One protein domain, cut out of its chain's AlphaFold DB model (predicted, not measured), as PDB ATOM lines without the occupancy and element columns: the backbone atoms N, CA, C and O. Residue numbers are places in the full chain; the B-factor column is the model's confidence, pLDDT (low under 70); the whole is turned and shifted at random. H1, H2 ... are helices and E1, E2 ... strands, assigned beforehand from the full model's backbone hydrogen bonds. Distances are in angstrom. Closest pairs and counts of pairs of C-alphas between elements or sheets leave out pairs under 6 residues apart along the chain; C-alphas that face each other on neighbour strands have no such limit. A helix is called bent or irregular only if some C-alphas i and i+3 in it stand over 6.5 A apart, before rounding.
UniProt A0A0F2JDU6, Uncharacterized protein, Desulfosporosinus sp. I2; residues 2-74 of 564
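This is residues 2 to 74 of the 564 residues of an uncharacterized protein of Desulfosporosinus sp. I2 (UniProt A0A0F2JDU6). What shape do these atoms make? H3 lies near the middle with H2 packed on it, a small sheet of E1, E2 and E3 stands at one end, and H1 with the link after it lies toward the other. What is it built of? The 73 printed residues include, in order, H1, H2, E1, E2, H3 and E3; the class is mixed, and the antiparallel sheet runs E2, E1, E3. How large is it? It is compact, with a radius of gyration of the C-alphas of 11.7 A and spans of 31 by 23 by 17 A.

Where are the helices? H1 is residues 2 to 9, 10.6 A, from C-alpha 2 at (123.112, 113.569, 66.481); H2 is 19 to 32, 19.9 A, and H3 is 51 to 62, 16.5 A. H2 is irregular: C-alphas 28 and 31 are 7.1 A apart. Where are the strands? E1 is residues 38 to 40, 6.2 A; E2 is 46 to 48, 6.7 A; E3 is 70 to 72, 6.1 A, ending at C-alpha 72 (120.017, 101.833, 60.858).

How do the helices meet? H1 only just touches H3, at residues 61 to 62 of H3 alone, with 3 pairs of C-alphas within 8 A, the closest those of Trp 5 and Met 61, 7.0 A. H2 touches H3 at a steep tilt of 47 degrees, opposite ways, the closest C-alphas being those of Ala 22 and Ile 58, 6.2 A. Every O i to N i+4 pair is within hydrogen-bond range in H1 and H3, and 8 of 10 in H2. What joins the sheet? N 39 and O 47 are 2.8 A apart in the hairpin E1 and E2, and N 38 and O 72 are 2.8 A apart between E1 and E3. E2, H3 and E3 form a split strand-helix-strand unit, two strands running the same way with E1 between them, and its crossover is right-handed; H3 only grazes the sheet, with residues 53 to 57.

How far does it reach? The two C-alphas farthest apart, those of Pro 12 and Asn 45, are 32.9 A apart. Is it continuous and confident? The printed part has no cut and no long link; its mean pLDDT is 85.0, with residues 66 to 67 under 70.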
ATOM      1  N   ASP A   2     122.574 112.382  65.811       76.62
ATOM      2  CA  ASP A   2     123.112 113.569  66.481       76.62
ATOM      3  C   ASP A   2     123.591 114.639  65.491       76.62
ATOM      4  O   ASP A   2     123.245 115.804  65.642       76.62
ATOM      5  N   GLN A   3     124.277 114.238  64.413       82.88
ATOM      6  CA  GLN A   3     124.662 115.159  63.337       82.88
ATOM      7  C   GLN A   3     123.441 115.822  62.675       82.88
ATOM      8  O   GLN A   3     123.416 117.035  62.509       82.88
ATOM      9  N   MET A   4     122.400 115.044  62.353       85.62
ATOM     10  CA  MET A   4     121.153 115.574  61.783       85.62
ATOM     11  C   MET A   4     120.505 116.591  62.729       85.62
ATOM     12  O   MET A   4     120.015 117.623  62.285       85.62
ATOM     13  N   TRP A   5     120.498 116.318  64.036       87.06
ATOM     14  CA  TRP A   5     119.930 117.237  65.017       87.06
ATOM     15  C   TRP A   5     120.741 118.534  65.139       87.06
ATOM     16  O   TRP A   5     120.154 119.612  65.095       87.06
ATOM     17  N   GLN A   6     122.074 118.445  65.181       86.56
ATOM     18  CA  GLN A   6     122.962 119.614  65.185       86.56
ATOM     19  C   GLN A   6     122.787 120.484  63.930       86.56
ATOM     20  O   GLN A   6     122.741 121.710  64.026       86.56
ATOM     21  N   GLU A   7     122.637 119.871  62.752       89.31
ATOM     22  CA  GLU A   7     122.370 120.589  61.497       89.31
ATOM     23  C   GLU A   7     121.005 121.294  61.511       89.31
ATOM     24  O   GLU A   7     120.890 122.428  61.047       89.31
ATOM     25  N   LEU A   8     119.978 120.665  62.091       89.62
ATOM     26  CA  LEU A   8     118.653 121.273  62.254       89.62
ATOM     27  C   LEU A   8     118.649 122.425  63.272       89.62
ATOM     28  O   LEU A   8     117.840 123.344  63.140       89.62
ATOM     29  N   GLN A   9     119.536 122.406  64.270       90.12
ATOM     30  CA  GLN A   9     119.722 123.515  65.215       90.12
ATOM     31  C   GLN A   9     120.433 124.719  64.568       90.12
ATOM     32  O   GLN A   9     120.231 125.860  64.988       90.12
ATOM     33  N   ALA A  10     121.246 124.495  63.531       90.69
ATOM     34  CA  ALA A  10     121.993 125.542  62.843       90.69
ATOM     35  C   ALA A  10     121.127 126.356  61.845       90.69
ATOM     36  O   ALA A  10     120.046 125.921  61.426       90.69
ATOM     37  N   PRO A  11     121.576 127.558  61.427       88.75
ATOM     38  CA  PRO A  11     120.940 128.301  60.338       88.75
ATOM     39  C   PRO A  11     120.918 127.495  59.023       88.75
ATOM     40  O   PRO A  11     121.913 126.842  58.707       88.75
ATOM     41  N   PRO A  12     119.840 127.570  58.213       86.94
ATOM     42  CA  PRO A  12     118.687 128.469  58.337       86.94
ATOM     43  C   PRO A  12     117.514 127.908  59.167       86.94
ATOM     44  O   PRO A  12     116.482 128.569  59.254       86.94
ATOM     45  N   PHE A  13     117.629 126.700  59.730       89.25
ATOM     46  CA  PHE A  13     116.500 125.985  60.335       89.25
ATOM     47  C   PHE A  13     116.210 126.424  61.775       89.25
ATOM     48  O   PHE A  13     115.058 126.716  62.091       89.25
ATOM     49  N   GLY A  14     117.235 126.498  62.633       88.88
ATOM     50  CA  GLY A  14     117.114 127.027  63.997       88.88
ATOM     51  C   GLY A  14     116.184 126.234  64.924       88.88
ATOM     52  O   GLY A  14     115.482 126.839  65.733       88.88
ATOM     53  N   TYR A  15     116.115 124.906  64.790       90.56
ATOM     54  CA  TYR A  15     115.260 124.055  65.629       90.56
ATOM     55  C   TYR A  15     115.798 124.012  67.070       90.56
ATOM     56  O   TYR A  15     116.998 124.108  67.300       90.56
ATOM     57  N   TYR A  16     114.915 123.863  68.059       87.31
ATOM     58  CA  TYR A  16     115.263 123.770  69.485       87.31
ATOM     59  C   TYR A  16     114.220 122.931  70.240       87.31
ATOM     60  O   TYR A  16     113.179 122.589  69.667       87.31
ATOM     61  N   ASP A  17     114.476 122.587  71.511       88.88
ATOM     62  CA  ASP A  17     113.578 121.753  72.328       88.88
ATOM     63  C   ASP A  17     112.190 122.396  72.507       88.88
ATOM     64  O   ASP A  17     111.947 123.196  73.413       88.88
ATOM     65  N   CYS A  18     111.258 122.069  71.614       88.31
ATOM     66  CA  CYS A  18     109.864 122.464  71.727       88.31
ATOM     67  C   CYS A  18     108.924 121.454  71.060       88.31
ATOM     68  O   CYS A  18     109.292 120.707  70.148       88.31
ATOM     69  N   LEU A  19     107.659 121.474  71.492       87.00
ATOM     70  CA  LEU A  19     106.616 120.578  70.983       87.00
ATOM     71  C   LEU A  19     106.383 120.727  69.474       87.00
ATOM     72  O   LEU A  19     106.081 119.738  68.812       87.00
ATOM     73  N   ALA A  20     106.550 121.932  68.923       88.38
ATOM     74  CA  ALA A  20     106.411 122.169  67.488       88.38
ATOM     75  C   ALA A  20     107.505 121.441  66.688       88.38
ATOM     76  O   ALA A  20     107.186 120.723  65.741       88.38
ATOM     77  N   CYS A  21     108.771 121.544  67.113       89.38
ATOM     78  CA  CYS A  21     109.887 120.816  66.498       89.38
ATOM     79  C   CYS A  21     109.689 119.299  66.614       89.38
ATOM     80  O   CYS A  21     109.795 118.587  65.616       89.38
ATOM     81  N   ALA A  22     109.314 118.806  67.801       88.25
ATOM     82  CA  ALA A  22     109.021 117.387  68.006       88.25
ATOM     83  C   ALA A  22     107.868 116.892  67.106       88.25
ATOM     84  O   ALA A  22     107.945 115.800  66.543       88.25
ATOM     85  N   GLY A  23     106.823 117.705  66.922       89.88
ATOM     86  CA  GLY A  23     105.701 117.408  66.032       89.88
ATOM     87  C   GLY A  23     106.099 117.346  64.555       89.88
ATOM     88  O   GLY A  23     105.697 116.415  63.858       89.88
ATOM     89  N   ILE A  24     106.927 118.284  64.079       90.62
ATOM     90  CA  ILE A  24     107.442 118.294  62.696       90.62
ATOM     91  C   ILE A  24     108.328 117.074  62.443       90.62
ATOM     92  O   ILE A  24     108.147 116.377  61.446       90.62
ATOM     93  N   LEU A  25     109.243 116.770  63.364       90.19
ATOM     94  CA  LEU A  25     110.100 115.587  63.281       90.19
ATOM     95  C   LEU A  25     109.279 114.297  63.300       90.19
ATOM     96  O   LEU A  25     109.525 113.404  62.495       90.19
ATOM     97  N   GLY A  26     108.258 114.223  64.156       91.44
ATOM     98  CA  GLY A  26     107.320 113.102  64.195       91.44
ATOM     99  C   GLY A  26     106.563 112.945  62.886       91.44
ATOM    100  O   GLY A  26     106.440 111.832  62.380       91.44
ATOM    101  N   PHE A  27     106.118 114.055  62.292       91.12
ATOM    102  CA  PHE A  27     105.496 114.049  60.977       91.12
ATOM    103  C   PHE A  27     106.474 113.526  59.925       91.12
ATOM    104  O   PHE A  27     106.157 112.550  59.258       91.12
ATOM    105  N   VAL A  28     107.667 114.100  59.779       90.00
ATOM    106  CA  VAL A  28     108.629 113.692  58.738       90.00
ATOM    107  C   VAL A  28     109.064 112.234  58.907       90.00
ATOM    108  O   VAL A  28     109.077 111.479  57.937       90.00
ATOM    109  N   LEU A  29     109.351 111.806  60.137       89.75
ATOM    110  CA  LEU A  29     109.873 110.471  60.411       89.75
ATOM    111  C   LEU A  29     108.792 109.378  60.463       89.75
ATOM    112  O   LEU A  29     109.130 108.197  60.530       89.75
ATOM    113  N   ARG A  30     107.497 109.727  60.385       90.25
ATOM    114  CA  ARG A  30     106.390 108.752  60.454       90.25
ATOM    115  C   ARG A  30     106.472 107.646  59.402       90.25
ATOM    116  O   ARG A  30     105.968 106.555  59.631       90.25
ATOM    117  N   PHE A  31     107.095 107.921  58.257       86.94
ATOM    118  CA  PHE A  31     107.243 106.957  57.164       86.94
ATOM    119  C   PHE A  31     108.242 105.839  57.475       86.94
ATOM    120  O   PHE A  31     108.236 104.815  56.802       86.94
ATOM    121  N   TYR A  32     109.065 106.019  58.509       84.88
ATOM    122  CA  TYR A  32     109.963 104.986  59.013       84.88
ATOM    123  C   TYR A  32     109.293 104.086  60.061       84.88
ATOM    124  O   TYR A  32     109.887 103.087  60.468       84.88
ATOM    125  N   ILE A  33     108.064 104.405  60.499       84.44
ATOM    126  CA  ILE A  33     107.339 103.596  61.485       84.44
ATOM    127  C   ILE A  33     107.038 102.217  60.905       84.44
ATOM    128  O   ILE A  33     106.498 102.108  59.808       84.44
ATOM    129  N   ASN A  34     107.349 101.172  61.674       77.50
ATOM    130  CA  ASN A  34     107.194  99.766  61.283       77.50
ATOM    131  C   ASN A  34     107.889  99.418  59.947       77.50
ATOM    132  O   ASN A  34     107.536  98.431  59.302       77.50
ATOM    133  N   GLY A  35     108.848 100.247  59.521       76.25
ATOM    134  CA  GLY A  35     109.669 100.035  58.335       76.25
ATOM    135  C   GLY A  35     110.929  99.214  58.638       76.25
ATOM    136  O   GLY A  35     111.060  98.652  59.725       76.25
ATOM    137  N   PRO A  36     111.890  99.165  57.699       74.06
ATOM    138  CA  PRO A  36     113.131  98.404  57.870       74.06
ATOM    139  C   PRO A  36     114.120  99.052  58.852       74.06
ATOM    140  O   PRO A  36     115.130  98.452  59.198       74.06
ATOM    141  N   PHE A  37     113.859 100.285  59.295       83.06
ATOM    142  CA  PHE A  37     114.774 101.057  60.129       83.06
ATOM    143  C   PHE A  37     114.548 100.810  61.622       83.06
ATOM    144  O   PHE A  37     113.418 100.740  62.107       83.06
ATOM    145  N   ASN A  38     115.654 100.772  62.357       84.62
ATOM    146  CA  ASN A  38     115.700 100.608  63.800       84.62
ATOM    147  C   ASN A  38     116.466 101.769  64.422       84.62
ATOM    148  O   ASN A  38     117.445 102.272  63.865       84.62
ATOM    149  N   TRP A  39     116.004 102.193  65.591       87.94
ATOM    150  CA  TRP A  39     116.700 103.160  66.418       87.94
ATOM    151  C   TRP A  39     117.678 102.422  67.333       87.94
ATOM    152  O   TRP A  39     117.262 101.663  68.207       87.94
ATOM    153  N   ILE A  40     118.971 102.653  67.133       84.94
ATOM    154  CA  ILE A  40     120.036 102.176  68.012       84.94
ATOM    155  C   ILE A  40     120.332 103.287  69.019       84.94
ATOM    156  O   ILE A  40     120.633 104.423  68.629       84.94
ATOM    157  N   ASP A  41     120.169 102.977  70.302       83.62
ATOM    158  CA  ASP A  41     120.441 103.914  71.391       83.62
ATOM    159  C   ASP A  41     121.937 103.987  71.748       83.62
ATOM    160  O   ASP A  41     122.778 103.289  71.186       83.62
ATOM    161  N   ASN A  42     122.269 104.852  72.703       80.06
ATOM    162  CA  ASN A  42     123.636 105.095  73.159       80.06
ATOM    163  C   ASN A  42     124.297 103.893  73.858       80.06
ATOM    164  O   ASN A  42     125.516 103.875  74.023       80.06
ATOM    165  N   ALA A  43     123.507 102.900  74.270       79.94
ATOM    166  CA  ALA A  43     123.968 101.632  74.823       79.94
ATOM    167  C   ALA A  43     124.047 100.534  73.746       79.94
ATOM    168  O   ALA A  43     124.242  99.365  74.073       79.94
ATOM    169  N   ASN A  44     123.931 100.917  72.469       73.25
ATOM    170  CA  ASN A  44     123.929 100.039  71.308       73.25
ATOM    171  C   ASN A  44     122.749  99.046  71.289       73.25
ATOM    172  O   ASN A  44     122.846  97.980  70.682       73.25
ATOM    173  N   ASN A  45     121.625  99.380  71.941       80.12
ATOM    174  CA  ASN A  45     120.427  98.548  71.904       80.12
ATOM    175  C   ASN A  45     119.569  98.892  70.679       80.12
ATOM    176  O   ASN A  45     119.154 100.048  70.519       80.12
ATOM    177  N   PRO A  46     119.231  97.901  69.841       81.25
ATOM    178  CA  PRO A  46     118.352  98.096  68.703       81.25
ATOM    179  C   PRO A  46     116.889  98.127  69.153       81.25
ATOM    180  O   PRO A  46     116.395  97.233  69.838       81.25
ATOM    181  N   ASN A  47     116.172  99.165  68.735       83.88
ATOM    182  CA  ASN A  47     114.758  99.358  69.010       83.88
ATOM    183  C   ASN A  47     113.994  99.492  67.693       83.88
ATOM    184  O   ASN A  47     114.226 100.428  66.925       83.88
ATOM    185  N   ALA A  48     113.018  98.613  67.458       84.81
ATOM    186  CA  ALA A  48     112.114  98.755  66.320       84.81
ATOM    187  C   ALA A  48     111.401 100.115  66.362       84.81
ATOM    188  O   ALA A  48     110.924 100.537  67.426       84.81
ATOM    189  N   LEU A  49     111.287 100.794  65.217       86.62
ATOM    190  CA  LEU A  49     110.618 102.095  65.100       86.62
ATOM    191  C   LEU A  49     109.091 101.964  65.162       86.62
ATOM    192  O   LEU A  49     108.372 102.216  64.203       86.62
ATOM    193  N   THR A  50     108.568 101.579  66.318       87.25
ATOM    194  CA  THR A  50     107.136 101.705  66.617       87.25
ATOM    195  C   THR A  50     106.777 103.175  66.844       87.25
ATOM    196  O   THR A  50     107.646 103.976  67.189       87.25
ATOM    197  N   SER A  51     105.495 103.551  66.751       88.44
ATOM    198  CA  SER A  51     105.054 104.928  67.051       88.44
ATOM    199  C   SER A  51     105.518 105.411  68.432       88.44
ATOM    200  O   SER A  51     105.879 106.574  68.599       88.44
ATOM    201  N   LYS A  52     105.557 104.500  69.417       90.06
ATOM    202  CA  LYS A  52     106.056 104.772  70.770       90.06
ATOM    203  C   LYS A  52     107.562 105.034  70.769       90.06
ATOM    204  O   LYS A  52     107.995 106.064  71.274       90.06
ATOM    205  N   ASN A  53     108.346 104.124  70.189       89.06
ATOM    206  CA  ASN A  53     109.805 104.239  70.176       89.06
ATOM    207  C   ASN A  53     110.270 105.440  69.346       89.06
ATOM    208  O   ASN A  53     111.198 106.126  69.758       89.06
ATOM    209  N   LEU A  54     109.584 105.753  68.241       90.25
ATOM    210  CA  LEU A  54     109.837 106.960  67.457       90.25
ATOM    211  C   LEU A  54     109.592 108.225  68.293       90.25
ATOM    212  O   LEU A  54     110.435 109.119  68.308       90.25
ATOM    213  N   ALA A  55     108.473 108.297  69.022       90.44
ATOM    214  CA  ALA A  55     108.186 109.432  69.896       90.44
ATOM    215  C   ALA A  55     109.249 109.585  70.998       90.44
ATOM    216  O   ALA A  55     109.729 110.691  71.242       90.44
ATOM    217  N   THR A  56     109.666 108.481  71.626       89.81
ATOM    218  CA  THR A  56     110.752 108.478  72.617       89.81
ATOM    219  C   THR A  56     112.077 108.940  72.012       89.81
ATOM    220  O   THR A  56     112.745 109.788  72.601       89.81
ATOM    221  N   MET A  57     112.433 108.444  70.826       89.88
ATOM    222  CA  MET A  57     113.636 108.846  70.099       89.88
ATOM    223  C   MET A  57     113.635 110.351  69.809       89.88
ATOM    224  O   MET A  57     114.620 111.022  70.096       89.88
ATOM    225  N   ILE A  58     112.525 110.896  69.296       90.19
ATOM    226  CA  ILE A  58     112.390 112.326  68.976       90.19
ATOM    227  C   ILE A  58     112.479 113.186  70.235       90.19
ATOM    228  O   ILE A  58     113.181 114.190  70.233       90.19
ATOM    229  N   ILE A  59     111.813 112.795  71.325       88.62
ATOM    230  CA  ILE A  59     111.888 113.528  72.599       88.62
ATOM    231  C   ILE A  59     113.322 113.534  73.134       88.62
ATOM    232  O   ILE A  59     113.794 114.565  73.608       88.62
ATOM    233  N   ASN A  60     114.016 112.396  73.067       87.06
ATOM    234  CA  ASN A  60     115.412 112.311  73.486       87.06
ATOM    235  C   ASN A  60     116.315 113.152  72.578       87.06
ATOM    236  O   ASN A  60     117.279 113.731  73.071       87.06
ATOM    237  N   MET A  61     115.989 113.241  71.287       86.06
ATOM    238  CA  MET A  61     116.708 114.069  70.327       86.06
ATOM    239  C   MET A  61     116.544 115.553  70.623       86.06
ATOM    240  O   MET A  61     117.543 116.226  70.826       86.06
ATOM    241  N   CYS A  62     115.308 116.032  70.773       86.31
ATOM    242  CA  CYS A  62     115.034 117.431  71.102       86.31
ATOM    243  C   CYS A  62     115.687 117.882  72.417       86.31
ATOM    244  O   CYS A  62     116.050 119.043  72.539       86.31
ATOM    245  N   LYS A  63     115.845 116.972  73.388       84.69
ATOM    246  CA  LYS A  63     116.429 117.243  74.713       84.69
ATOM    247  C   LYS A  63     117.953 117.100  74.779       84.69
ATOM    248  O   LYS A  63     118.485 117.050  75.887       84.69
ATOM    249  N   ASP A  64     118.627 116.930  73.641       74.19
ATOM    250  CA  ASP A  64     120.072 116.677  73.555       74.19
ATOM    251  C   ASP A  64     120.527 115.461  74.398       74.19
ATOM    252  O   ASP A  64     121.634 115.407  74.930       74.19
ATOM    253  N   LYS A  65     119.649 114.455  74.545       71.69
ATOM    254  CA  LYS A  65     119.906 113.204  75.288       71.69
ATOM    255  C   LYS A  65     120.303 112.033  74.393       71.69
ATOM    256  O   LYS A  65     120.559 110.941  74.898       71.69
ATOM    257  N   VAL A  66     120.309 112.228  73.079       64.94
ATOM    258  CA  VAL A  66     120.832 111.261  72.113       64.94
ATOM    259  C   VAL A  66     122.298 111.583  71.849       64.94
ATOM    260  O   VAL A  66     122.623 112.577  71.215       64.94
ATOM    261  N   VAL A  67     123.183 110.771  72.415       69.56
ATOM    262  CA  VAL A  67     124.621 110.828  72.147       69.56
ATOM    263  C   VAL A  67     125.010 109.449  71.644       69.56
ATOM    264  O   VAL A  67     124.815 108.468  72.353       69.56
ATOM    265  N   ASN A  68     125.554 109.381  70.437       74.38
ATOM    266  CA  ASN A  68     125.843 108.177  69.661       74.38
ATOM    267  C   ASN A  68     124.607 107.368  69.239       74.38
ATOM    268  O   ASN A  68     124.700 106.157  69.055       74.38
ATOM    269  N   ASN A  69     123.453 108.013  69.031       83.38
ATOM    270  CA  ASN A  69     122.281 107.304  68.519       83.38
ATOM    271  C   ASN A  69     122.297 107.241  66.984       83.38
ATOM    272  O   ASN A  69     122.522 108.239  66.281       83.38
ATOM    273  N   THR A  70     121.940 106.080  66.439       83.06
ATOM    274  CA  THR A  70     121.874 105.873  64.985       83.06
ATOM    275  C   THR A  70     120.533 105.315  64.546       83.06
ATOM    276  O   THR A  70     119.891 104.557  65.266       83.06
ATOM    277  N   LEU A  71     120.116 105.704  63.344       84.69
ATOM    278  CA  LEU A  71     119.013 105.077  62.636       84.69
ATOM    279  C   LEU A  71     119.635 104.134  61.610       84.69
ATOM    280  O   LEU A  71     120.355 104.600  60.731       84.69
ATOM    281  N   SER A  72     119.408 102.831  61.740       82.44
ATOM    282  CA  SER A  72     120.017 101.833  60.858       82.44
ATOM    283  C   SER A  72     118.973 100.846  60.369       82.44
ATOM    284  O   SER A  72     118.150 100.368  61.149       82.44
ATOM    285  N   SER A  73     119.008 100.528  59.078       75.88
ATOM    286  CA  SER A  73     118.224  99.439  58.493       75.88
ATOM    287  C   SER A  73     118.959  98.096  58.511       75.88
ATOM    288  O   SER A  73     118.401  97.098  58.075       75.88
ATOM    289  N   GLY A  74     120.214  98.040  58.969       78.44
ATOM    290  CA  GLY A  74     121.079  96.877  58.744       78.44
ATOM    291  C   GLY A  74     121.404  96.660  57.257       78.44
ATOM    292  O   GLY A  74     121.130  97.527  56.419       78.44
TER     293      GLY A  74